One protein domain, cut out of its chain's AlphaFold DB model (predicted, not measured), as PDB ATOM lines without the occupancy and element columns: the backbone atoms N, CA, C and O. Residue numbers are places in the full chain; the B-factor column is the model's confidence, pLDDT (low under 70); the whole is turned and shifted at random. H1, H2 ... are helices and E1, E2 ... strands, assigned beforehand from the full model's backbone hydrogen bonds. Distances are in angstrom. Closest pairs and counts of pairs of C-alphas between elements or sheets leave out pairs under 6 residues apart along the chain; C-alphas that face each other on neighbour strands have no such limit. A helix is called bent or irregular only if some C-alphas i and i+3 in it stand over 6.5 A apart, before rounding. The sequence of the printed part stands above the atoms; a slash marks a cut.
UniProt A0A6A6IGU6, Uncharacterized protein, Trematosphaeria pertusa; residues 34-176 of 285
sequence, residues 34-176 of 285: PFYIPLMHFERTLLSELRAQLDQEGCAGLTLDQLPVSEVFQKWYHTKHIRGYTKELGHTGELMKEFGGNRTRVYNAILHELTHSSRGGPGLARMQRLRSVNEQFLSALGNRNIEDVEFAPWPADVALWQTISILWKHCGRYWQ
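What this domain is: This is residues 34 to 176 of the 285 residues of an uncharacterized protein of Trematosphaeria pertusa (UniProt A0A6A6IGU6). The model is a rod of helices in two halves, with a short pair of strands, E1 and E2, side by side in its middle. H1, H2, H3 and H9 make one half; H4 to H8 make the other, where H4 packs on H6, and H6 and H7 form a hairpin. The printed part has 143 residues, mostly helix, with nine named helices and two named strands in the order E1, H1 to H8, E2, H9; the sheet, E1 beside E2, is parallel. It is only just compact, close to loose, with a radius of gyration of the C-alphas of 17.2 A and spans of 58 by 28 by 26 A.

Where its parts are: E1, residues 34 to 37, begins at C-alpha 34 (115.452, 74.864, 75.089). H1 is residues 41 to 56, 22.6 A long, H2 59 to 63, H3 69 to 75, and H4 77 to 88, 17.5 A. H5 is residues 95 to 98, H6 103 to 116, 20.2 A, H7 124 to 133, 14.4 A, and H8 137 to 141. E2 is residues 149 to 153, 13.1 A. H9, residues 155 to 175, 25.4 A, ends at C-alpha 175 (119.178, 95.662, 90.575). H9 is irregular, with C-alphas 156 and 159 7.6 A apart, and has a kink of 69 degrees near residue 169.

How they stand to each other: E1 and E2 are parallel neighbours at 39 degrees, with N 35 and O 150 2.8 A apart, within hydrogen-bond range. With H1 to H8 between them they form a strand-helix-strand unit, two parallel neighbour strands joined through helices. The closest C-alphas of E1 and H7 are Ile 37 and Leu 130, 6.4 A; those of E2 and H3 are Phe 73 and Pro 153, 7.0 A. H9 touches H3, closest at C-alphas Trp 161 and Val 69, 6.0 A, the same way at a steep tilt of 53 degrees. H9 touches H1 with residues 157 to 164 alone, about perpendicular at 74 degrees, closest at C-alphas Leu 160 and Leu 47, 6.1 A. H2 is close to H9 but not clearly touching; the closest C-alphas, Leu 62 and Ile 166, are 6.7 A apart. H6, the hub, touches H4 at a steep tilt of 38 degrees, only just past shallow, opposite ways, closest at C-alphas Ile 110 and Tyr 85, 6.6 A. H6 and H7 form a helical hairpin at a shallow tilt of 33 degrees, only just short of steep, closest at C-alphas Thr 115 and Leu 124, 5.7 A. H5 and H6 only just touch, with 3 pairs of C-alphas within 8 A, the closest Met 96 and Val 106, 6.7 A. H8 touches no helix. H1 and H4 are apart. Every O i to N i+4 pair is within hydrogen-bond range in H1, H3, H4, H7 and H8, against 9 of 10 in H6, 12 of 17 in H9 and 0 of 1 in H2, which has 2 of 2 O i to N i+3 pairs in range; H5 is too short for an O i to N i+4 pair.

The domain as a whole: The two C-alphas farthest apart, Gly 58 and Gly 100, are 58.3 A apart. The printed part has no cut and no long link. Mean pLDDT of the printed part is 83.4; residues 59 to 65, 89 to 94, 118 to 122 and 173 to 176 are under 70.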
ATOM      1  N   PRO A  34     116.157  73.845  74.341       93.94
ATOM      2  CA  PRO A  34     115.452  74.864  75.089       93.94
ATOM      3  C   PRO A  34     114.802  74.267  76.344       93.94
ATOM      4  O   PRO A  34     114.111  73.247  76.285       93.94
ATOM      5  N   PHE A  35     114.982  74.946  77.473       94.38
ATOM      6  CA  PHE A  35     114.180  74.786  78.679       94.38
ATOM      7  C   PHE A  35     113.372  76.064  78.894       94.38
ATOM      8  O   PHE A  35     113.920  77.133  79.183       94.38
ATOM      9  N   TYR A  36     112.055  75.964  78.736       96.19
ATOM     10  CA  TYR A  36     111.175  77.122  78.758       96.19
ATOM     11  C   TYR A  36     110.719  77.458  80.173       96.19
ATOM     12  O   TYR A  36     110.186  76.608  80.889       96.19
ATOM     13  N   ILE A  37     110.849  78.727  80.559       95.06
ATOM     14  CA  ILE A  37     110.303  79.241  81.819       95.06
ATOM     15  C   ILE A  37     109.119  80.159  81.486       95.06
ATOM     16  O   ILE A  37     109.318  81.235  80.915       95.06
ATOM     17  N   PRO A  38     107.879  79.743  81.804       95.31
ATOM     18  CA  PRO A  38     106.685  80.498  81.466       95.31
ATOM     19  C   PRO A  38     106.364  81.550  82.530       95.31
ATOM     20  O   PRO A  38     106.638  81.372  83.725       95.31
ATOM     21  N   LEU A  39     105.694  82.612  82.096       93.31
ATOM     22  CA  LEU A  39     104.974  83.516  82.980       93.31
ATOM     23  C   LEU A  39     103.722  82.821  83.532       93.31
ATOM     24  O   LEU A  39     103.043  82.043  82.852       93.31
ATOM     25  N   MET A  40     103.385  83.130  84.778       90.06
ATOM     26  CA  MET A  40     102.138  82.695  85.399       90.06
ATOM     27  C   MET A  40     100.969  83.545  84.916       90.06
ATOM     28  O   MET A  40     101.142  84.677  84.473       90.06
ATOM     29  N   HIS A  41      99.752  83.017  85.045       86.44
ATOM     30  CA  HIS A  41      98.538  83.703  84.593       86.44
ATOM     31  C   HIS A  41      98.406  85.133  85.146       86.44
ATOM     32  O   HIS A  41      98.097  86.057  84.396       86.44
ATOM     33  N   PHE A  42      98.709  85.321  86.433       85.00
ATOM     34  CA  PHE A  42      98.710  86.639  87.065       85.00
ATOM     35  C   PHE A  42      99.731  87.595  86.427       85.00
ATOM     36  O   PHE A  42      99.379  88.712  86.066       85.00
ATOM     37  N   GLU A  43     100.973  87.144  86.223       88.62
ATOM     38  CA  GLU A  43     102.035  87.950  85.600       88.62
ATOM     39  C   GLU A  43     101.667  88.341  84.171       88.62
ATOM     40  O   GLU A  43     101.855  89.490  83.780       88.62
ATOM     41  N   ARG A  44     101.103  87.397  83.405       89.81
ATOM     42  CA  ARG A  44     100.633  87.649  82.040       89.81
ATOM     43  C   ARG A  44      99.573  88.739  82.012       89.81
ATOM     44  O   ARG A  44      99.716  89.685  81.251       89.81
ATOM     45  N   THR A  45      98.553  88.609  82.858       84.94
ATOM     46  CA  THR A  45      97.438  89.564  82.938       84.94
ATOM     47  C   THR A  45      97.951  90.960  83.275       84.94
ATOM     48  O   THR A  45      97.689  91.904  82.536       84.94
ATOM     49  N   LEU A  46      98.784  91.065  84.312       84.81
ATOM     50  CA  LEU A  46      99.364  92.332  84.747       84.81
ATOM     51  C   LEU A  46     100.217  92.997  83.653       84.81
ATOM     52  O   LEU A  46     100.113  94.197  83.418       84.81
ATOM     53  N   LEU A  47     101.058  92.221  82.965       90.50
ATOM     54  CA  LEU A  47     101.896  92.736  81.881       90.50
ATOM     55  C   LEU A  47     101.077  93.125  80.649       90.50
ATOM     56  O   LEU A  47     101.418  94.102  79.989       90.50
ATOM     57  N   SER A  48     100.007  92.392  80.343       89.56
ATOM     58  CA  SER A  48      99.080  92.745  79.266       89.56
ATOM     59  C   SER A  48      98.349  94.056  79.551       89.56
ATOM     60  O   SER A  48      98.268  94.901  78.664       89.56
ATOM     61  N   GLU A  49      97.859  94.251  80.778       86.94
ATOM     62  CA  GLU A  49      97.208  95.498  81.200       86.94
ATOM     63  C   GLU A  49      98.172  96.684  81.123       86.94
ATOM     64  O   GLU A  49      97.854  97.705  80.512       86.94
ATOM     65  N   LEU A  50      99.382  96.527  81.664       85.88
ATOM     66  CA  LEU A  50     100.414  97.559  81.602       85.88
ATOM     67  C   LEU A  50     100.812  97.879  80.159       85.88
ATOM     68  O   LEU A  50     100.987  99.043  79.808       85.88
ATOM     69  N   ARG A  51     100.938  96.859  79.303       88.62
ATOM     70  CA  ARG A  51     101.235  97.061  77.885       88.62
ATOM     71  C   ARG A  51     100.150  97.899  77.210       88.62
ATOM     72  O   ARG A  51     100.483  98.857  76.520       88.62
ATOM     73  N   ALA A  52      98.882  97.571  77.449       86.25
ATOM     74  CA  ALA A  52      97.759  98.324  76.904       86.25
ATOM     75  C   ALA A  52      97.765  99.788  77.375       86.25
ATOM     76  O   ALA A  52      97.515 100.678  76.568       86.25
ATOM     77  N   GLN A  53      98.100 100.047  78.644       84.06
ATOM     78  CA  GLN A  53      98.247 101.410  79.169       84.06
ATOM     79  C   GLN A  53      99.378 102.178  78.474       84.06
ATOM     80  O   GLN A  53      99.172 103.299  78.023       84.06
ATOM     81  N   LEU A  54     100.557 101.567  78.322       81.94
ATOM     82  CA  LEU A  54     101.687 102.192  77.624       81.94
ATOM     83  C   LEU A  54     101.360 102.518  76.160       81.94
ATOM     84  O   LEU A  54     101.755 103.568  75.651       81.94
ATOM     85  N   ASP A  55     100.635 101.626  75.483       83.81
ATOM     86  CA  ASP A  55     100.203 101.848  74.105       83.81
ATOM     87  C   ASP A  55      99.166 102.994  74.018       83.81
ATOM     88  O   ASP A  55      99.242 103.813  73.102       83.81
ATOM     89  N   GLN A  56      98.241 103.106  74.984       81.94
ATOM     90  CA  GLN A  56      97.249 104.195  75.063       81.94
ATOM     91  C   GLN A  56      97.884 105.568  75.310       81.94
ATOM     92  O   GLN A  56      97.497 106.544  74.671       81.94
ATOM     93  N   GLU A  57      98.885 105.637  76.185       79.69
ATOM     94  CA  GLU A  57      99.613 106.868  76.526       79.69
ATOM     95  C   GLU A  57     100.597 107.308  75.418       79.69
ATOM     96  O   GLU A  57     101.386 108.235  75.595       79.69
ATOM     97  N   GLY A  58     100.602 106.643  74.254       72.31
ATOM     98  CA  GLY A  58     101.426 107.034  73.107       72.31
ATOM     99  C   GLY A  58     102.926 106.807  73.316       72.31
ATOM    100  O   GLY A  58     103.757 107.443  72.667       72.31
ATOM    101  N   CYS A  59     103.299 105.869  74.189       68.38
ATOM    102  CA  CYS A  59     104.677 105.651  74.634       68.38
ATOM    103  C   CYS A  59     105.536 104.864  73.638       68.38
ATOM    104  O   CYS A  59     106.519 104.221  74.013       68.38
ATOM    105  N   ALA A  60     105.197 104.929  72.349       63.38
ATOM    106  CA  ALA A  60     105.927 104.262  71.279       63.38
ATOM    107  C   ALA A  60     107.422 104.633  71.281       63.38
ATOM    108  O   ALA A  60     108.262 103.798  70.948       63.38
ATOM    109  N   GLY A  61     107.780 105.839  71.741       61.84
ATOM    110  CA  GLY A  61     109.172 106.281  71.875       61.84
ATOM    111  C   GLY A  61     110.025 105.458  72.853       61.84
ATOM    112  O   GLY A  61     111.233 105.365  72.656       61.84
ATOM    113  N   LEU A  62     109.423 104.783  73.843       68.25
ATOM    114  CA  LEU A  62     110.144 103.917  74.793       68.25
ATOM    115  C   LEU A  62     110.609 102.594  74.157       68.25
ATOM    116  O   LEU A  62     111.342 101.823  74.772       68.25
ATOM    117  N   THR A  63     110.182 102.300  72.922       65.00
ATOM    118  CA  THR A  63     110.504 101.043  72.229       65.00
ATOM    119  C   THR A  63     111.802 101.074  71.421       65.00
ATOM    120  O   THR A  63     112.300 100.016  71.050       65.00
ATOM    121  N   LEU A  64     112.376 102.258  71.181       59.38
ATOM    122  CA  LEU A  64     113.527 102.441  70.287       59.38
ATOM    123  C   LEU A  64     114.873 101.993  70.884       59.38
ATOM    124  O   LEU A  64     115.827 101.814  70.134       59.38
ATOM    125  N   ASP A  65     114.955 101.786  72.200       64.50
ATOM    126  CA  ASP A  65     116.198 101.446  72.914       64.50
ATOM    127  C   ASP A  65     115.974 100.319  73.947       64.50
ATOM    128  O   ASP A  65     116.368 100.395  75.117       64.50
ATOM    129  N   GLN A  66     115.257  99.275  73.517       75.19
ATOM    130  CA  GLN A  66     114.990  98.086  74.326       75.19
ATOM    131  C   GLN A  66     116.227  97.196  74.439       75.19
ATOM    132  O   GLN A  66     116.949  96.968  73.468       75.19
ATOM    133  N   LEU A  67     116.421  96.613  75.621       84.38
ATOM    134  CA  LEU A  67     117.413  95.560  75.803       84.38
ATOM    135  C   LEU A  67     116.923  94.244  75.176       84.38
ATOM    136  O   LEU A  67     115.708  94.005  75.099       84.38
ATOM    137  N   PRO A  68     117.833  93.349  74.762       91.31
ATOM    138  CA  PRO A  68     117.446  92.024  74.305       91.31
ATOM    139  C   PRO A  68     116.615  91.299  75.370       91.31
ATOM    140  O   PRO A  68     116.990  91.249  76.543       91.31
ATOM    141  N   VAL A  69     115.496  90.693  74.956       93.06
ATOM    142  CA  VAL A  69     114.625  89.903  75.847       93.06
ATOM    143  C   VAL A  69     115.425  88.841  76.595       93.06
ATOM    144  O   VAL A  69     115.215  88.649  77.790       93.06
ATOM    145  N   SER A  70     116.365  88.186  75.910       92.12
ATOM    146  CA  SER A  70     117.247  87.188  76.506       92.12
ATOM    147  C   SER A  70     118.034  87.762  77.682       92.12
ATOM    148  O   SER A  70     118.044  87.151  78.744       92.12
ATOM    149  N   GLU A  71     118.624  88.951  77.546       91.56
ATOM    150  CA  GLU A  71     119.414  89.582  78.607       91.56
ATOM    151  C   GLU A  71     118.568  89.857  79.854       91.56
ATOM    152  O   GLU A  71     118.953  89.498  80.968       91.56
ATOM    153  N   VAL A  72     117.392  90.458  79.673       91.56
ATOM    154  CA  VAL A  72     116.500  90.797  80.789       91.56
ATOM    155  C   VAL A  72     115.935  89.532  81.427       91.56
ATOM    156  O   VAL A  72     115.904  89.411  82.651       91.56
ATOM    157  N   PHE A  73     115.580  88.535  80.618       94.62
ATOM    158  CA  PHE A  73     115.147  87.226  81.093       94.62
ATOM    159  C   PHE A  73     116.202  86.549  81.979       94.62
ATOM    160  O   PHE A  73     115.843  85.957  82.997       94.62
ATOM    161  N   GLN A  74     117.497  86.679  81.661       91.56
ATOM    162  CA  GLN A  74     118.570  86.130  82.500       91.56
ATOM    163  C   GLN A  74     118.721  86.825  83.857       91.56
ATOM    164  O   GLN A  74     119.255  86.233  84.795       91.56
ATOM    165  N   LYS A  75     118.250  88.069  83.979       89.94
ATOM    166  CA  LYS A  75     118.299  88.847  85.224       89.94
ATOM    167  C   LYS A  75     117.092  88.583  86.134       89.94
ATOM    168  O   LYS A  75     117.101  89.002  87.290       89.94
ATOM    169  N   TRP A  76     116.072  87.877  85.643       91.88
ATOM    170  CA  TRP A  76     114.875  87.540  86.409       91.88
ATOM    171  C   TRP A  76     115.164  86.492  87.491       91.88
ATOM    172  O   TRP A  76     115.790  85.464  87.220       91.88
ATOM    173  N   TYR A  77     114.648  86.735  88.699       88.06
ATOM    174  CA  TYR A  77     114.817  85.885  89.883       88.06
ATOM    175  C   TYR A  77     114.513  84.411  89.583       88.06
ATOM    176  O   TYR A  77     115.332  83.526  89.841       88.06
ATOM    177  N   HIS A  78     113.363  84.129  88.960       88.00
ATOM    178  CA  HIS A  78     112.968  82.749  88.682       88.00
ATOM    179  C   HIS A  78     113.883  82.066  87.661       88.00
ATOM    180  O   HIS A  78     114.170  80.882  87.833       88.00
ATOM    181  N   THR A  79     114.393  82.779  86.653       90.50
ATOM    182  CA  THR A  79     115.357  82.211  85.697       90.50
ATOM    183  C   THR A  79     116.633  81.778  86.397       90.50
ATOM    184  O   THR A  79     117.064  80.639  86.217       90.50
ATOM    185  N   LYS A  80     117.218  82.656  87.221       86.62
ATOM    186  CA  LYS A  80     118.434  82.344  87.981       86.62
ATOM    187  C   LYS A  80     118.221  81.151  88.908       86.62
ATOM    188  O   LYS A  80     119.008  80.208  88.876       86.62
ATOM    189  N   HIS A  81     117.130  81.171  89.672       85.12
ATOM    190  CA  HIS A  81     116.813  80.126  90.637       85.12
ATOM    191  C   HIS A  81     116.595  78.773  89.942       85.12
ATOM    192  O   HIS A  81     117.255  77.795  90.269       85.12
ATOM    193  N   ILE A  82     115.737  78.711  88.918       88.19
ATOM    194  CA  ILE A  82     115.472  77.471  88.168       88.19
ATOM    195  C   ILE A  82     116.743  76.957  87.493       88.19
ATOM    196  O   ILE A  82     117.010  75.757  87.534       88.19
ATOM    197  N   ARG A  83     117.558  77.846  86.915       88.38
ATOM    198  CA  ARG A  83     118.851  77.475  86.333       88.38
ATOM    199  C   ARG A  83     119.790  76.856  87.362       88.38
ATOM    200  O   ARG A  83     120.420  75.863  87.025       88.38
ATOM    201  N   GLY A  84     119.903  77.430  88.562       83.88
ATOM    202  CA  GLY A  84     120.764  76.911  89.632       83.88
ATOM    203  C   GLY A  84     120.466  75.442  89.927       83.88
ATOM    204  O   GLY A  84     121.321  74.590  89.719       83.88
ATOM    205  N   TYR A  85     119.206  75.141  90.238       81.50
ATOM    206  CA  TYR A  85     118.734  73.774  90.480       81.50
ATOM    207  C   TYR A  85     118.842  72.865  89.251       81.50
ATOM    208  O   TYR A  85     119.164  71.688  89.343       81.50
ATOM    209  N   THR A  86     118.597  73.397  88.054       78.50
ATOM    210  CA  THR A  86     118.711  72.596  86.829       78.50
ATOM    211  C   THR A  86     120.176  72.268  86.519       78.50
ATOM    212  O   THR A  86     120.441  71.208  85.970       78.50
ATOM    213  N   LYS A  87     121.151  73.103  86.904       78.25
ATOM    214  CA  LYS A  87     122.586  72.780  86.785       78.25
ATOM    215  C   LYS A  87     123.024  71.650  87.718       78.25
ATOM    216  O   LYS A  87     123.988  70.958  87.399       78.25
ATOM    217  N   GLU A  88     122.305  71.384  88.804       71.69
ATOM    218  CA  GLU A  88     122.546  70.205  89.648       71.69
ATOM    219  C   GLU A  88     122.264  68.890  88.884       71.69
ATOM    220  O   GLU A  88     122.902  67.874  89.158       71.69
ATOM    221  N   LEU A  89     121.445  68.923  87.816       67.31
ATOM    222  CA  LEU A  89     121.344  67.827  86.829       67.31
ATOM    223  C   LEU A  89     122.627  67.622  86.001       67.31
ATOM    224  O   LEU A  89     122.738  66.621  85.298       67.31
ATOM    225  N   GLY A  90     123.575  68.556  86.013       60.72
ATOM    226  CA  GLY A  90     124.893  68.411  85.387       60.72
ATOM    227  C   GLY A  90     125.922  67.804  86.322       60.72
ATOM    228  O   GLY A  90     126.656  66.906  85.928       60.72
ATOM    229  N   HIS A  91     125.908  68.199  87.597       65.00
ATOM    230  CA  HIS A  91     126.830  67.723  88.645       65.00
ATOM    231  C   HIS A  91     126.507  66.303  89.168       65.00
ATOM    232  O   HIS A  91     126.940  65.870  90.232       65.00
ATOM    233  N   THR A  92     125.779  65.549  88.349       57.88
ATOM    234  CA  THR A  92     125.101  64.266  88.553       57.88
ATOM    235  C   THR A  92     125.908  63.059  89.002       57.88
ATOM    236  O   THR A  92     125.311  61.997  89.165       57.88
ATOM    237  N   GLY A  93     127.213  63.155  89.246       62.56
ATOM    238  CA  GLY A  93     127.986  61.993  89.692       62.56
ATOM    239  C   GLY A  93     127.369  61.304  90.918       62.56
ATOM    240  O   GLY A  93     127.350  60.078  90.982       62.56
ATOM    241  N   GLU A  94     126.819  62.085  91.848       67.69
ATOM    242  CA  GLU A  94     126.206  61.598  93.090       67.69
ATOM    243  C   GLU A  94     124.686  61.419  92.954       67.69
ATOM    244  O   GLU A  94     124.186  60.317  93.172       67.69
ATOM    245  N   LEU A  95     123.965  62.436  92.462       71.19
ATOM    246  CA  LEU A  95     122.509  62.379  92.249       71.19
ATOM    247  C   LEU A  95     122.086  61.272  91.266       71.19
ATOM    248  O   LEU A  95     121.138  60.534  91.522       71.19
ATOM    249  N   MET A  96     122.786  61.081  90.141       75.81
ATOM    250  CA  MET A  96     122.439  59.975  89.236       75.81
ATOM    251  C   MET A  96     122.712  58.618  89.871       75.81
ATOM    252  O   MET A  96     121.955  57.691  89.603       75.81
ATOM    253  N   LYS A  97     123.738  58.473  90.718       80.44
ATOM    254  CA  LYS A  97     123.970  57.214  91.445       80.44
ATOM    255  C   LYS A  97     122.855  56.942  92.449       80.44
ATOM    256  O   LYS A  97     122.331  55.831  92.458       80.44
ATOM    257  N   GLU A  98     122.454  57.949  93.222       83.38
ATOM    258  CA  GLU A  98     121.364  57.856  94.201       83.38
ATOM    259  C   GLU A  98     120.053  57.379  93.558       83.38
ATOM    260  O   GLU A  98     119.368  56.501  94.080       83.38
ATOM    261  N   PHE A  99     119.745  57.878  92.359       82.75
ATOM    262  CA  PHE A  99     118.535  57.514  91.622       82.75
ATOM    263  C   PHE A  99     118.735  56.385  90.591       82.75
ATOM    264  O   PHE A  99     117.900  56.211  89.694       82.75
ATOM    265  N   GLY A 100     119.811  55.595  90.703       81.44
ATOM    266  CA  GLY A 100     120.040  54.394  89.886       81.44
ATOM    267  C   GLY A 100     120.209  54.664  88.385       81.44
ATOM    268  O   GLY A 100     119.772  53.871  87.555       81.44
ATOM    269  N   GLY A 101     120.773  55.815  88.026       81.62
ATOM    270  CA  GLY A 101     120.995  56.264  86.651       81.62
ATOM    271  C   GLY A 101     119.740  56.782  85.941       81.62
ATOM    272  O   GLY A 101     119.772  57.038  84.739       81.62
ATOM    273  N   ASN A 102     118.615  56.938  86.645       85.94
ATOM    274  CA  ASN A 102     117.351  57.329  86.028       85.94
ATOM    275  C   ASN A 102     117.189  58.861  85.972       85.94
ATOM    276  O   ASN A 102     116.720  59.478  86.931       85.94
ATOM    277  N   ARG A 103     117.495  59.465  84.813       84.25
ATOM    278  CA  ARG A 103     117.378  60.924  84.579       84.25
ATOM    279  C   ARG A 103     115.982  61.475  84.884       84.25
ATOM    280  O   ARG A 103     115.866  62.581  85.402       84.25
ATOM    281  N   THR A 104     114.925  60.711  84.614       88.19
ATOM    282  CA  THR A 104     113.541  61.120  84.900       88.19
ATOM    283  C   THR A 104     113.283  61.241  86.398       88.19
ATOM    284  O   THR A 104     112.614  62.177  86.833       88.19
ATOM    285  N   ARG A 105     113.823  60.323  87.208       87.44
ATOM    286  CA  ARG A 105     113.715  60.403  88.672       87.44
ATOM    287  C   ARG A 105     114.480  61.601  89.225       87.44
ATOM    288  O   ARG A 105     113.896  62.342  90.007       87.44
ATOM    289  N   VAL A 106     115.708  61.833  88.754       85.50
ATOM    290  CA  VAL A 106     116.511  63.002  89.163       85.50
ATOM    291  C   VAL A 106     115.798  64.307  88.799       85.50
ATOM    292  O   VAL A 106     115.633  65.181  89.644       85.50
ATOM    293  N   TYR A 107     115.285  64.421  87.571       87.44
ATOM    294  CA  TYR A 107     114.511  65.587  87.141       87.44
ATOM    295  C   TYR A 107     113.288  65.834  88.031       87.44
ATOM    296  O   TYR A 107     113.062  66.953  88.486       87.44
ATOM    297  N   ASN A 108     112.517  64.789  88.334       87.19
ATOM    298  CA  ASN A 108     111.350  64.917  89.203       87.19
ATOM    299  C   ASN A 108     111.715  65.299  90.643       87.19
ATOM    300  O   ASN A 108     110.970  66.075  91.245       87.19
ATOM    301  N   ALA A 109     112.833  64.790  91.170       85.38
ATOM    302  CA  ALA A 109     113.355  65.151  92.486       85.38
ATOM    303  C   ALA A 109     113.755  66.631  92.538       85.38
ATOM    304  O   ALA A 109     113.295  67.351  93.417       85.38
ATOM    305  N   ILE A 110     114.478  67.120  91.529       84.69
ATOM    306  CA  ILE A 110     114.884  68.529  91.441       84.69
ATOM    307  C   ILE A 110     113.675  69.456  91.314       84.69
ATOM    308  O   ILE A 110     113.585  70.462  92.012       84.69
ATOM    309  N   LEU A 111     112.683  69.108  90.484       84.25
ATOM    310  CA  LEU A 111     111.439  69.883  90.427       84.25
ATOM    311  C   LEU A 111     110.682  69.864  91.764       84.25
ATOM    312  O   LEU A 111     110.039  70.850  92.127       84.25
ATOM    313  N   HIS A 112     110.709  68.741  92.481       84.44
ATOM    314  CA  HIS A 112     110.105  68.643  93.803       84.44
ATOM    315  C   HIS A 112     110.834  69.545  94.806       84.44
ATOM    316  O   HIS A 112     110.181  70.290  95.529       84.44
ATOM    317  N   GLU A 113     112.162  69.548  94.813       83.19
ATOM    318  CA  GLU A 113     112.970  70.399  95.686       83.19
ATOM    319  C   GLU A 113     112.787  71.892  95.389       83.19
ATOM    320  O   GLU A 113     112.519  72.673  96.301       83.19
ATOM    321  N   LEU A 114     112.765  72.270  94.107       82.56
ATOM    322  CA  LEU A 114     112.398  73.614  93.644       82.56
ATOM    323  C   LEU A 114     111.054  74.095  94.209       82.56
ATOM    324  O   LEU A 114     110.889  75.285  94.461       82.56
ATOM    325  N   THR A 115     110.100  73.181  94.416       79.75
ATOM    326  CA  THR A 115     108.776  73.506  94.978       79.75
ATOM    327  C   THR A 115     108.847  73.864  96.469       79.75
ATOM    328  O   THR A 115     107.973  74.568  96.971       79.75
ATOM    329  N   HIS A 116     109.862  73.368  97.181       73.94
ATOM    330  CA  HIS A 116     109.982  73.445  98.639       73.94
ATOM    331  C   HIS A 116     111.162  74.306  99.109       73.94
ATOM    332  O   HIS A 116     111.443  74.332 100.309       73.94
ATOM    333  N   SER A 117     111.851  75.020  98.210       71.88
ATOM    334  CA  SER A 117     112.978  75.861  98.615       71.88
ATOM    335  C   SER A 117     112.507  76.979  99.561       71.88
ATOM    336  O   SER A 117     111.532  77.696  99.318       71.88
ATOM    337  N   SER A 118     113.196  77.095 100.698       51.94
ATOM    338  CA  SER A 118     112.782  77.882 101.868       51.94
ATOM    339  C   SER A 118     112.854  79.404 101.672       51.94
ATOM    340  O   SER A 118     112.301  80.154 102.477       51.94
ATOM    341  N   ARG A 119     113.483  79.876 100.588       56.16
ATOM    342  CA  ARG A 119     113.561  81.293 100.200       56.16
ATOM    343  C   ARG A 119     112.965  81.508  98.813       56.16
ATOM    344  O   ARG A 119     113.681  81.461  97.823       56.16
ATOM    345  N   GLY A 120     111.664  81.791  98.748       57.41
ATOM    346  CA  GLY A 120     111.042  82.337  97.535       57.41
ATOM    347  C   GLY A 120     110.933  81.370  96.353       57.41
ATOM    348  O   GLY A 120     110.688  81.815  95.228       57.41
ATOM    349  N   GLY A 121     111.073  80.063  96.599       59.12
ATOM    350  CA  GLY A 121     110.954  79.037  95.575       59.12
ATOM    351  C   GLY A 121     109.674  79.165  94.744       59.12
ATOM    352  O   GLY A 121     108.637  79.636  95.234       59.12
ATOM    353  N   PRO A 122     109.717  78.774  93.460       64.25
ATOM    354  CA  PRO A 122     108.533  78.754  92.618       64.25
ATOM    355  C   PRO A 122     107.447  77.877  93.264       64.25
ATOM    356  O   PRO A 122     107.605  76.668  93.397       64.25
ATOM    357  N   GLY A 123     106.325  78.483  93.666       77.50
ATOM    358  CA  GLY A 123     105.223  77.745  94.288       77.50
ATOM    359  C   GLY A 123     104.671  76.625  93.391       77.50
ATOM    360  O   GLY A 123     104.857  76.637  92.172       77.50
ATOM    361  N   LEU A 124     103.927  75.680  93.983       81.94
ATOM    362  CA  LEU A 124     103.415  74.467  93.317       81.94
ATOM    363  C   LEU A 124     102.778  74.725  91.938       81.94
ATOM    364  O   LEU A 124     103.038  73.986  90.990       81.94
ATOM    365  N   ALA A 125     101.991  75.794  91.805       82.44
ATOM    366  CA  ALA A 125     101.348  76.158  90.543       82.44
ATOM    367  C   ALA A 125     102.363  76.454  89.421       82.44
ATOM    368  O   ALA A 125     102.169  76.029  88.280       82.44
ATOM    369  N   ARG A 126     103.471  77.143  89.729       87.06
ATOM    370  CA  ARG A 126     104.535  77.408  88.749       87.06
ATOM    371  C   ARG A 126     105.270  76.128  88.384       87.06
ATOM    372  O   ARG A 126     105.597  75.943  87.217       87.06
ATOM    373  N   MET A 127     105.457  75.216  89.333       88.06
ATOM    374  CA  MET A 127     106.106  73.932  89.068       88.06
ATOM    375  C   MET A 127     105.267  73.014  88.183       88.06
ATOM    376  O   MET A 127     105.788  72.429  87.234       88.06
ATOM    377  N   GLN A 128     103.957  72.945  88.418       87.38
ATOM    378  CA  GLN A 128     103.029  72.263  87.513       87.38
ATOM    379  C   GLN A 128     103.079  72.876  86.111       87.38
ATOM    380  O   GLN A 128     103.132  72.155  85.113       87.38
ATOM    381  N   ARG A 129     103.137  74.209  86.030       90.38
ATOM    382  CA  ARG A 129     103.241  74.904  84.750       90.38
ATOM    383  C   ARG A 129     104.560  74.604  84.036       90.38
ATOM    384  O   ARG A 129     104.524  74.270  82.855       90.38
ATOM    385  N   LEU A 130     105.688  74.642  84.745       91.69
ATOM    386  CA  LEU A 130     107.011  74.280  84.227       91.69
ATOM    387  C   LEU A 130     107.038  72.858  83.672       91.69
ATOM    388  O   LEU A 130     107.542  72.663  82.571       91.69
ATOM    389  N   ARG A 131     106.444  71.889  84.384       90.81
ATOM    390  CA  ARG A 131     106.298  70.512  83.885       90.81
ATOM    391  C   ARG A 131     105.511  70.472  82.583       90.81
ATOM    392  O   ARG A 131     105.966  69.864  81.626       90.81
ATOM    393  N   SER A 132     104.365  71.152  82.534       93.12
ATOM    394  CA  SER A 132     103.497  71.124  81.352       93.12
ATOM    395  C   SER A 132     104.151  71.726  80.105       93.12
ATOM    396  O   SER A 132     103.998  71.182  79.020       93.12
ATOM    397  N   VAL A 133     104.908  72.824  80.236       95.06
ATOM    398  CA  VAL A 133     105.540  73.470  79.070       95.06
ATOM    399  C   VAL A 133     106.833  72.778  78.631       95.06
ATOM    400  O   VAL A 133     107.288  73.006  77.515       95.06
ATOM    401  N   ASN A 134     107.410  71.930  79.489       94.44
ATOM    402  CA  ASN A 134     108.646  71.187  79.241       94.44
ATOM    403  C   ASN A 134     108.415  69.665  79.219       94.44
ATOM    404  O   ASN A 134     109.333  68.905  79.513       94.44
ATOM    405  N   GLU A 135     107.213  69.190  78.878       93.44
ATOM    406  CA  GLU A 135     106.870  67.757  78.911       93.44
ATOM    407  C   GLU A 135     107.847  66.897  78.086       93.44
ATOM    408  O   GLU A 135     108.252  65.812  78.500       93.44
ATOM    409  N   GLN A 136     108.294  67.424  76.946       92.50
ATOM    410  CA  GLN A 136     109.211  66.740  76.034       92.50
ATOM    411  C   GLN A 136     110.692  67.010  76.339       92.50
ATOM    412  O   GLN A 136     111.557  66.476  75.645       92.50
ATOM    413  N   PHE A 137     111.011  67.810  77.362       92.19
ATOM    414  CA  PHE A 137     112.375  68.282  77.617       92.19
ATOM    415  C   PHE A 137     113.373  67.140  77.797       92.19
ATOM    416  O   PHE A 137     114.407  67.136  77.141       92.19
ATOM    417  N   LEU A 138     113.065  66.138  78.628       89.75
ATOM    418  CA  LEU A 138     113.985  65.017  78.854       89.75
ATOM    419  C   LEU A 138     114.188  64.164  77.598       89.75
ATOM    420  O   LEU A 138     115.300  63.707  77.346       89.75
ATOM    421  N   SER A 139     113.134  63.981  76.797       91.00
ATOM    422  CA  SER A 139     113.233  63.276  75.517       91.00
ATOM    423  C   SER A 139     114.083  64.060  74.520       91.00
ATOM    424  O   SER A 139     114.883  63.465  73.804       91.00
ATOM    425  N   ALA A 140     113.927  65.385  74.479       90.94
ATOM    426  CA  ALA A 140     114.730  66.259  73.638       90.94
ATOM    427  C   ALA A 140     116.190  66.281  74.107       90.94
ATOM    428  O   ALA A 140     117.098  66.197  73.285       90.94
ATOM    429  N   LEU A 141     116.438  66.351  75.416       88.88
ATOM    430  CA  LEU A 141     117.780  66.309  75.989       88.88
ATOM    431  C   LEU A 141     118.477  64.986  75.641       88.88
ATOM    432  O   LEU A 141     119.621  64.996  75.194       88.88
ATOM    433  N   GLY A 142     117.783  63.852  75.765       87.50
ATOM    434  CA  GLY A 142     118.317  62.539  75.407       87.50
ATOM    435  C   GLY A 142     119.607  62.226  76.170       87.50
ATOM    436  O   GLY A 142     119.626  62.212  77.401       87.50
ATOM    437  N   ASN A 143     120.700  62.012  75.433       85.00
ATOM    438  CA  ASN A 143     122.035  61.761  75.993       85.00
ATOM    439  C   ASN A 143     122.919  63.017  76.054       85.00
ATOM    440  O   ASN A 143     124.095  62.909  76.383       85.00
ATOM    441  N   ARG A 144     122.374  64.195  75.730       86.75
ATOM    442  CA  ARG A 144     123.098  65.471  75.793       86.75
ATOM    443  C   ARG A 144     123.404  65.871  77.236       86.75
ATOM    444  O   ARG A 144     122.734  65.411  78.180       86.75
ATOM    445  N   ASN A 145     124.430  66.703  77.389       84.62
ATOM    446  CA  ASN A 145     124.841  67.197  78.694       84.62
ATOM    447  C   ASN A 145     123.983  68.402  79.096       84.62
ATOM    448  O   ASN A 145     123.231  68.944  78.285       84.62
ATOM    449  N   ILE A 146     124.052  68.813  80.364       84.00
ATOM    450  CA  ILE A 146     123.241  69.945  80.825       84.00
ATOM    451  C   ILE A 146     123.732  71.276  80.243       84.00
ATOM    452  O   ILE A 146     122.962  72.223  80.142       84.00
ATOM    453  N   GLU A 147     125.001  71.348  79.847       86.06
ATOM    454  CA  GLU A 147     125.615  72.513  79.211       86.06
ATOM    455  C   GLU A 147     125.006  72.792  77.833       86.06
ATOM    456  O   GLU A 147     125.041  73.930  77.375       86.06
ATOM    457  N   ASP A 148     124.388  71.782  77.210       89.00
ATOM    458  CA  ASP A 148     123.646  71.927  75.959       89.00
ATOM    459  C   ASP A 148     122.260  72.572  76.177       89.00
ATOM    460  O   ASP A 148     121.537  72.800  75.210       89.00
ATOM    461  N   VAL A 149     121.844  72.839  77.423       90.75
ATOM    462  CA  VAL A 149     120.529  73.418  77.741       90.75
ATOM    463  C   VAL A 149     120.565  74.943  77.712       90.75
ATOM    464  O   VAL A 149     121.300  75.589  78.459       90.75
ATOM    465  N   GLU A 150     119.668  75.533  76.927       93.25
ATOM    466  CA  GLU A 150     119.423  76.970  76.891       93.25
ATOM    467  C   GLU A 150     118.125  77.316  77.628       93.25
ATOM    468  O   GLU A 150     117.043  76.837  77.296       93.25
ATOM    469  N   PHE A 151     118.212  78.195  78.626       93.88
ATOM    470  CA  PHE A 151     117.028  78.702  79.323       93.88
ATOM    471  C   PHE A 151     116.446  79.883  78.563       93.88
ATOM    472  O   PHE A 151     117.117  80.911  78.422       93.88
ATOM    473  N   ALA A 152     115.185  79.759  78.165       95.56
ATOM    474  CA  ALA A 152     114.500  80.742  77.341       95.56
ATOM    475  C   ALA A 152     113.100  81.072  77.887       95.56
ATOM    476  O   ALA A 152     112.474  80.240  78.559       95.56
ATOM    477  N   PRO A 153     112.564  82.271  77.589       96.56
ATOM    478  CA  PRO A 153     111.158  82.552  77.830       96.56
ATOM    479  C   PRO A 153     110.292  81.604  77.000       96.56
ATOM    480  O   PRO A 153     110.640  81.228  75.879       96.56
ATOM    481  N   TRP A 154     109.133  81.230  77.535       97.06
ATOM    482  CA  TRP A 154     108.170  80.455  76.761       97.06
ATOM    483  C   TRP A 154     107.714  81.260  75.521       97.06
ATOM    484  O   TRP A 154     107.395  82.441  75.678       97.06
ATOM    485  N   PRO A 155     107.649  80.687  74.295       96.06
ATOM    486  CA  PRO A 155     107.397  81.468  73.076       96.06
ATOM    487  C   PRO A 155     106.108  82.296  73.105       96.06
ATOM    488  O   PRO A 155     106.069  83.408  72.585       96.06
ATOM    489  N   ALA A 156     105.073  81.797  73.787       95.94
ATOM    490  CA  ALA A 156     103.803  82.501  73.953       95.94
ATOM    491  C   ALA A 156     103.893  83.760  74.846       95.94
ATOM    492  O   ALA A 156     102.936  84.527  74.905       95.94
ATOM    493  N   ASP A 157     105.009  83.964  75.550       96.19
ATOM    494  CA  ASP A 157     105.240  85.075  76.477       96.19
ATOM    495  C   ASP A 157     106.216  86.121  75.928       96.19
ATOM    496  O   ASP A 157     106.418  87.157  76.558       96.19
ATOM    497  N   VAL A 158     106.824  85.888  74.759       93.75
ATOM    498  CA  VAL A 158     107.909  86.733  74.225       93.75
ATOM    499  C   VAL A 158     107.484  88.198  74.076       93.75
ATOM    500  O   VAL A 158     108.241  89.093  74.445       93.75
ATOM    501  N   ALA A 159     106.257  88.461  73.623       91.44
ATOM    502  CA  ALA A 159     105.726  89.824  73.515       91.44
ATOM    503  C   ALA A 159     105.588  90.525  74.885       91.44
ATOM    504  O   ALA A 159     105.834  91.723  75.019       91.44
ATOM    505  N   LEU A 160     105.250  89.781  75.941       94.38
ATOM    506  CA  LEU A 160     105.176  90.322  77.302       94.38
ATOM    507  C   LEU A 160     106.576  90.585  77.865       94.38
ATOM    508  O   LEU A 160     106.794  91.578  78.557       94.38
ATOM    509  N   TRP A 161     107.551  89.753  77.502       94.94
ATOM    510  CA  TRP A 161     108.952  89.983  77.845       94.94
ATOM    511  C   TRP A 161     109.549  91.230  77.190       94.94
ATOM    512  O   TRP A 161     110.396  91.879  77.801       94.94
ATOM    513  N   GLN A 162     109.081  91.626  76.004       91.38
ATOM    514  CA  GLN A 162     109.439  92.929  75.428       91.38
ATOM    515  C   GLN A 162     108.954  94.078  76.319       91.38
ATOM    516  O   GLN A 162     109.685  95.039  76.537       91.38
ATOM    517  N   THR A 163     107.760  93.949  76.907       90.56
ATOM    518  CA  THR A 163     107.247  94.925  77.883       90.56
ATOM    519  C   THR A 163     108.160  94.990  79.101       90.56
ATOM    520  O   THR A 163     108.600  96.073  79.467       90.56
ATOM    521  N   ILE A 164     108.535  93.842  79.675       92.06
ATOM    522  CA  ILE A 164     109.489  93.786  80.796       92.06
ATOM    523  C   ILE A 164     110.827  94.437  80.422       92.06
ATOM    524  O   ILE A 164     111.402  95.140  81.249       92.06
ATOM    525  N   SER A 165     111.313  94.241  79.195       91.31
ATOM    526  CA  SER A 165     112.560  94.857  78.735       91.31
ATOM    527  C   SER A 165     112.507  96.387  78.751       91.31
ATOM    528  O   SER A 165     113.449  97.025  79.228       91.31
ATOM    529  N   ILE A 166     111.380  96.975  78.332       86.50
ATOM    530  CA  ILE A 166     111.142  98.421  78.451       86.50
ATOM    531  C   ILE A 166     111.244  98.839  79.923       86.50
ATOM    532  O   ILE A 166     112.048  99.706  80.265       86.50
ATOM    533  N   LEU A 167     110.495  98.185  80.819       86.75
ATOM    534  CA  LEU A 167     110.514  98.530  82.249       86.75
ATOM    535  C   LEU A 167     111.931  98.430  82.827       86.75
ATOM    536  O   LEU A 167     112.390  99.327  83.535       86.75
ATOM    537  N   TRP A 168     112.640  97.351  82.492       87.31
ATOM    538  CA  TRP A 168     113.997  97.085  82.948       87.31
ATOM    539  C   TRP A 168     114.985  98.161  82.499       87.31
ATOM    540  O   TRP A 168     115.819  98.595  83.292       87.31
ATOM    541  N   LYS A 169     114.887  98.638  81.257       84.25
ATOM    542  CA  LYS A 169     115.729  99.734  80.768       84.25
ATOM    543  C   LYS A 169     115.566 100.997  81.621       84.25
ATOM    544  O   LYS A 169     116.566 101.645  81.929       84.25
ATOM    545  N   HIS A 170     114.334 101.321  82.018       76.75
ATOM    546  CA  HIS A 170     114.024 102.562  82.734       76.75
ATOM    547  C   HIS A 170     114.285 102.498  84.241       76.75
ATOM    548  O   HIS A 170     114.802 103.461  84.800       76.75
ATOM    549  N   CYS A 171     113.970 101.379  84.898       78.06
ATOM    550  CA  CYS A 171     114.054 101.270  86.361       78.06
ATOM    551  C   CYS A 171     114.851 100.055  86.867       78.06
ATOM    552  O   CYS A 171     115.109  99.937  88.065       78.06
ATOM    553  N   GLY A 172     115.315  99.177  85.973       72.31
ATOM    554  CA  GLY A 172     116.059  97.953  86.300       72.31
ATOM    555  C   GLY A 172     117.496  98.178  86.785       72.31
ATOM    556  O   GLY A 172     118.098  97.268  87.354       72.31
ATOM    557  N   ARG A 173     118.057  99.386  86.610       67.25
ATOM    558  CA  ARG A 173     119.424  99.730  87.056       67.25
ATOM    559  C   ARG A 173     119.634  99.532  88.560       67.25
ATOM    560  O   ARG A 173     120.718  99.131  88.960       67.25
ATOM    561  N   TYR A 174     118.600  99.704  89.382       64.56
ATOM    562  CA  TYR A 174     118.679  99.471  90.831       64.56
ATOM    563  C   TYR A 174     119.076  98.039  91.209       64.56
ATOM    564  O   TYR A 174     119.698  97.835  92.240       64.56
ATOM    565  N   TRP A 175     118.760  97.053  90.369       69.50
ATOM    566  CA  TRP A 175     119.178  95.662  90.575       69.50
ATOM    567  C   TRP A 175     120.572  95.364  89.999       69.50
ATOM    568  O   TRP A 175     121.067  94.251  90.143       69.50
ATOM    569  N   GLN A 176     121.192  96.328  89.312       63.25
ATOM    570  CA  GLN A 176     122.578  96.248  88.837       63.25
ATOM    571  C   GLN A 176     123.550  96.847  89.864       63.25
ATOM    572  O   GLN A 176     124.676  96.377  89.976       63.25
TER     573      GLN A 176